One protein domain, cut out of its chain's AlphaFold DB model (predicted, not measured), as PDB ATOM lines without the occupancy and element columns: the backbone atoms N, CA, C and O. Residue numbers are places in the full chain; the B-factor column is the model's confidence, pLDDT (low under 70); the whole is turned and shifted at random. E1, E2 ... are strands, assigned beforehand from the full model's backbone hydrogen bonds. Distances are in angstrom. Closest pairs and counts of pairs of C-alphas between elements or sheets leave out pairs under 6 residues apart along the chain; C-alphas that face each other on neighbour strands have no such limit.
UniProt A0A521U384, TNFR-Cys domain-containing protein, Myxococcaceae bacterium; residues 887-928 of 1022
ATOM      1  N   ALA A 887     163.200 113.871 233.014       74.56
ATOM      2  CA  ALA A 887     163.324 113.965 231.555       74.56
ATOM      3  C   ALA A 887     163.313 115.413 231.020       74.56
ATOM      4  O   ALA A 887     163.606 115.645 229.845       74.56
ATOM      5  N   SER A 888     163.004 116.403 231.866       77.06
ATOM      6  CA  SER A 888     163.111 117.831 231.535       77.06
ATOM      7  C   SER A 888     164.497 118.429 231.818       77.06
ATOM      8  O   SER A 888     164.835 119.454 231.218       77.06
ATOM      9  N   VAL A 889     165.306 117.773 232.662       77.75
ATOM     10  CA  VAL A 889     166.615 118.235 233.160       77.75
ATOM     11  C   VAL A 889     167.752 117.481 232.462       77.75
ATOM     12  O   VAL A 889     167.675 116.265 232.289       77.75
ATOM     13  N   ASP A 890     168.809 118.193 232.066       82.31
ATOM     14  CA  ASP A 890     169.921 117.639 231.282       82.31
ATOM     15  C   ASP A 890     170.676 116.503 231.993       82.31
ATOM     16  O   ASP A 890     170.861 116.499 233.213       82.31
ATOM     17  N   CYS A 891     171.091 115.510 231.201       85.19
ATOM     18  CA  CYS A 891     171.698 114.276 231.688       85.19
ATOM     19  C   CYS A 891     172.898 114.529 232.609       85.19
ATOM     20  O   CYS A 891     173.865 115.180 232.219       85.19
ATOM     21  N   GLY A 892     172.840 113.969 233.820       76.81
ATOM     22  CA  GLY A 892     173.902 114.093 234.821       76.81
ATOM     23  C   GLY A 892     173.836 115.351 235.693       76.81
ATOM     24  O   GLY A 892     174.534 115.405 236.702       76.81
ATOM     25  N   VAL A 893     172.974 116.329 235.386       82.31
ATOM     26  CA  VAL A 893     172.774 117.503 236.251       82.31
ATOM     27  C   VAL A 893     172.003 117.093 237.507       82.31
ATOM     28  O   VAL A 893     170.899 116.557 237.430       82.31
ATOM     29  N   THR A 894     172.584 117.345 238.679       77.62
ATOM     30  CA  THR A 894     172.002 117.010 239.986       77.62
ATOM     31  C   THR A 894     170.746 117.835 240.272       77.62
ATOM     32  O   THR A 894     170.806 119.063 240.331       77.62
ATOM     33  N   ILE A 895     169.611 117.174 240.513       79.19
ATOM     34  CA  ILE A 895     168.356 117.846 240.869       79.19
ATOM     35  C   ILE A 895     168.410 118.217 242.358       79.19
ATOM     36  O   ILE A 895     168.530 117.353 243.232       79.19
ATOM     37  N   ALA A 896     168.349 119.515 242.654       63.06
ATOM     38  CA  ALA A 896     168.456 120.029 244.016       63.06
ATOM     39  C   ALA A 896     167.208 119.715 244.863       63.06
ATOM     40  O   ALA A 896     166.075 119.741 244.382       63.06
ATOM     41  N   ASN A 897     167.434 119.444 246.148       64.19
ATOM     42  CA  ASN A 897     166.390 119.263 247.155       64.19
ATOM     43  C   ASN A 897     165.904 120.635 247.666       64.19
ATOM     44  O   ASN A 897     166.681 121.589 247.698       64.19
ATOM     45  N   VAL A 898     164.640 120.744 248.092       63.53
ATOM     46  CA  VAL A 898     164.080 121.991 248.654       63.53
ATOM     47  C   VAL A 898     164.750 122.361 249.988       63.53
ATOM     48  O   VAL A 898     164.895 123.541 250.300       63.53
ATOM     49  N   CYS A 899     165.227 121.373 250.752       53.22
ATOM     50  CA  CYS A 899     166.103 121.604 251.902       53.22
ATOM     51  C   CYS A 899     167.563 121.777 251.454       53.22
ATOM     52  O   CYS A 899     168.193 120.830 250.978       53.22
ATOM     53  N   ALA A 900     168.131 122.970 251.667       48.69
ATOM     54  CA  ALA A 900     169.547 123.241 251.420       48.69
ATOM     55  C   ALA A 900     170.441 122.306 252.260       48.69
ATOM     56  O   ALA A 900     170.313 122.248 253.481       48.69
ATOM     57  N   GLY A 901     171.332 121.562 251.598       54.97
ATOM     58  CA  GLY A 901     172.166 120.528 252.228       54.97
ATOM     59  C   GLY A 901     171.508 119.145 252.366       54.97
ATOM     60  O   GLY A 901     172.150 118.224 252.866       54.97
ATOM     61  N   GLY A 902     170.261 118.967 251.918       54.44
ATOM     62  CA  GLY A 902     169.628 117.649 251.811       54.44
ATOM     63  C   GLY A 902     170.194 116.802 250.656       54.44
ATOM     64  O   GLY A 902     170.765 117.353 249.712       54.44
ATOM     65  N   PRO A 903     170.020 115.465 250.687       56.88
ATOM     66  CA  PRO A 903     170.435 114.589 249.590       56.88
ATOM     67  C   PRO A 903     169.679 114.924 248.296       56.88
ATOM     68  O   PRO A 903     168.491 115.254 248.325       56.88
ATOM     69  N   SER A 904     170.376 114.836 247.163       66.19
ATOM     70  CA  SER A 904     169.858 115.211 245.842       66.19
ATOM     71  C   SER A 904     168.690 114.345 245.371       66.19
ATOM     72  O   SER A 904     168.669 113.133 245.579       66.19
ATOM     73  N   CYS A 905     167.778 114.958 244.621       71.75
ATOM     74  CA  CYS A 905     166.579 114.356 244.032       71.75
ATOM     75  C   CYS A 905     166.865 113.518 242.769       71.75
ATOM     76  O   CYS A 905     166.078 113.507 241.826       71.75
ATOM     77  N   GLY A 906     168.010 112.834 242.741       74.81
ATOM     78  CA  GLY A 906     168.561 112.185 241.552       74.81
ATOM     79  C   GLY A 906     169.239 113.162 240.583       74.81
ATOM     80  O   GLY A 906     169.555 114.303 240.926       74.81
ATOM     81  N   THR A 907     169.481 112.686 239.365       82.00
ATOM     82  CA  THR A 907     170.062 113.442 238.249       82.00
ATOM     83  C   THR A 907     169.073 113.531 237.089       82.00
ATOM     84  O   THR A 907     168.223 112.656 236.911       82.00
ATOM     85  N   GLY A 908     169.189 114.591 236.289       83.12
ATOM     86  CA  GLY A 908     168.470 114.721 235.026       83.12
ATOM     87  C   GLY A 908     168.804 113.588 234.056       83.12
ATOM     88  O   GLY A 908     169.876 112.977 234.133       83.12
ATOM     89  N   THR A 909     167.876 113.299 233.142       85.75
ATOM     90  CA  THR A 909     167.980 112.203 232.160       85.75
ATOM     91  C   THR A 909     167.842 112.665 230.708       85.75
ATOM     92  O   THR A 909     167.942 111.848 229.789       85.75
ATOM     93  N   ARG A 910     167.636 113.965 230.474       84.50
ATOM     94  CA  ARG A 910     167.420 114.536 229.142       84.50
ATOM     95  C   ARG A 910     168.689 114.489 228.295       84.50
ATOM     96  O   ARG A 910     169.752 114.941 228.716       84.50
ATOM     97  N   CYS A 911     168.546 114.001 227.067       82.69
ATOM     98  CA  CYS A 911     169.572 114.059 226.031       82.69
ATOM     99  C   CYS A 911     169.016 114.756 224.791       82.69
ATOM    100  O   CYS A 911     167.868 114.532 224.407       82.69
ATOM    101  N   THR A 912     169.819 115.622 224.177       79.12
ATOM    102  CA  THR A 912     169.415 116.440 223.023       79.12
ATOM    103  C   THR A 912     169.713 115.778 221.678       79.12
ATOM    104  O   THR A 912     169.085 116.132 220.681       79.12
ATOM    105  N   GLY A 913     170.637 114.813 221.629       74.19
ATOM    106  CA  GLY A 913     170.938 114.056 220.417       74.19
ATOM    107  C   GLY A 913     169.968 112.896 220.185       74.19
ATOM    108  O   GLY A 913     169.689 112.102 221.084       74.19
ATOM    109  N   THR A 914     169.501 112.748 218.947       65.31
ATOM    110  CA  THR A 914     168.756 111.568 218.490       65.31
ATOM    111  C   THR A 914     169.566 110.288 218.748       65.31
ATOM    112  O   THR A 914     170.783 110.283 218.593       65.31
ATOM    113  N   ASN A 915     168.900 109.200 219.152       73.62
ATOM    114  CA  ASN A 915     169.511 107.917 219.555       73.62
ATOM    115  C   ASN A 915     170.454 107.950 220.783       73.62
ATOM    116  O   ASN A 915     171.069 106.927 221.101       73.62
ATOM    117  N   GLN A 916     170.532 109.059 221.527       79.94
ATOM    118  CA  GLN A 916     171.247 109.107 222.806       79.94
ATOM    119  C   GLN A 916     170.362 108.688 223.986       79.94
ATOM    120  O   GLN A 916     169.178 109.014 224.047       79.94
ATOM    121  N   VAL A 917     170.967 107.990 224.946       83.81
ATOM    122  CA  VAL A 917     170.371 107.614 226.234       83.81
ATOM    123  C   VAL A 917     171.298 108.112 227.342       83.81
ATOM    124  O   VAL A 917     172.519 108.010 227.227       83.81
ATOM    125  N   CYS A 918     170.738 108.670 228.413       80.12
ATOM    126  CA  CYS A 918     171.532 109.097 229.562       80.12
ATOM    127  C   CYS A 918     172.122 107.876 230.286       80.12
ATOM    128  O   CYS A 918     171.379 106.984 230.691       80.12
ATOM    129  N   ASP A 919     173.446 107.833 230.448       82.19
ATOM    130  CA  ASP A 919     174.138 106.827 231.256       82.19
ATOM    131  C   ASP A 919     174.277 107.352 232.697       82.19
ATOM    132  O   ASP A 919     175.132 108.211 232.951       82.19
ATOM    133  N   PRO A 920     173.468 106.862 233.659       63.53
ATOM    134  CA  PRO A 920     173.470 107.380 235.024       63.53
ATOM    135  C   PRO A 920     174.749 107.030 235.796       63.53
ATOM    136  O   PRO A 920     175.047 107.690 236.785       63.53
ATOM    137  N   ALA A 921     175.529 106.034 235.352       67.31
ATOM    138  CA  ALA A 921     176.807 105.683 235.971       67.31
ATOM    139  C   ALA A 921     177.969 106.556 235.465       67.31
ATOM    140  O   ALA A 921     179.030 106.587 236.087       67.31
ATOM    141  N   ARG A 922     177.786 107.261 234.338       73.00
ATOM    142  CA  ARG A 922     178.791 108.158 233.735       73.00
ATOM    143  C   ARG A 922     178.361 109.625 233.665       73.00
ATOM    144  O   ARG A 922     179.126 110.437 233.151       73.00
ATOM    145  N   GLY A 923     177.155 109.956 234.136       79.06
ATOM    146  CA  GLY A 923     176.623 111.320 234.182       79.06
ATOM    147  C   GLY A 923     176.554 112.012 232.819       79.06
ATOM    148  O   GLY A 923     176.732 113.223 232.753       79.06
ATOM    149  N   ARG A 924     176.384 111.258 231.723       82.06
ATOM    150  CA  ARG A 924     176.457 111.802 230.357       82.06
ATOM    151  C   ARG A 924     175.590 111.041 229.363       82.06
ATOM    152  O   ARG A 924     175.362 109.841 229.504       82.06
ATOM    153  N   CYS A 925     175.165 111.732 228.312       79.81
ATOM    154  CA  CYS A 925     174.482 111.121 227.180       79.81
ATOM    155  C   CYS A 925     175.433 110.194 226.416       79.81
ATOM    156  O   CYS A 925     176.479 110.623 225.930       79.81
ATOM    157  N   VAL A 926     175.065 108.921 226.305       83.88
ATOM    158  CA  VAL A 926     175.777 107.916 225.511       83.88
ATOM    159  C   VAL A 926     174.920 107.586 224.297       83.88
ATOM    160  O   VAL A 926     173.728 107.301 224.415       83.88
ATOM    161  N   CYS A 927     175.515 107.643 223.109       80.69
ATOM    162  CA  CYS A 927     174.810 107.285 221.887       80.69
ATOM    163  C   CYS A 927     174.643 105.762 221.809       80.69
ATOM    164  O   CYS A 927     175.628 105.026 221.858       80.69
ATOM    165  N   THR A 928     173.398 105.292 221.712       79.88
ATOM    166  CA  THR A 928     173.088 103.873 221.492       79.88
ATOM    167  C   THR A 928     172.878 103.632 219.998       79.88
ATOM    168  O   THR A 928     171.870 104.106 219.471       79.88
TER     169      THR A 928
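What this domain is: This is residues 887 to 928 of the 1022 residues of the protein "TNFR-Cys domain-containing protein" of Myxococcaceae bacterium (UniProt A0A521U384). There is little regular structure here: residues 887 to 915 form a long loop that runs out, turns near Cys 899 and folds back, and a small hairpin of two strands, E1 then E2, makes the opposite end of the length. The 42 printed residues have no named helix; the class is all strand, with 8 residues in the antiparallel sheet E1 - E2. The whole is flat, spanning 35 by 19 by 8 A, and only just loose, close to compact, with a radius of gyration of the C-alphas of 11.4 A.

How they stand to each other: After residues 887 to 915, which hold no named element, E1, residues 916 to 919, and E2, residues 924 to 927, form a hairpin with a tight link. They are antiparallel, with 138 degrees between their directions. The C-alphas of Gln 916 and Cys 927 face each other at 4.1 A. N 917 and O 926 are within hydrogen-bond range at 2.9 A, as are N 926 and O 917 at 2.9 A.

Where its parts are: The printed part begins at C-alpha 887 (163.324, 113.965, 231.555). E1 measures 9.2 A from C-alpha 916 (171.247, 109.107, 222.806), and E2 measures 9.7 A, ending at C-alpha 927 (174.810, 107.285, 221.887).

The domain as a whole: The C-alphas farthest apart, those of Cys 899 and Thr 928, are 35.9 A apart. The printed part has no cut. Mean pLDDT of the printed part is 74.1; residues 896 to 904, 914, and 920 to 921 are under 70.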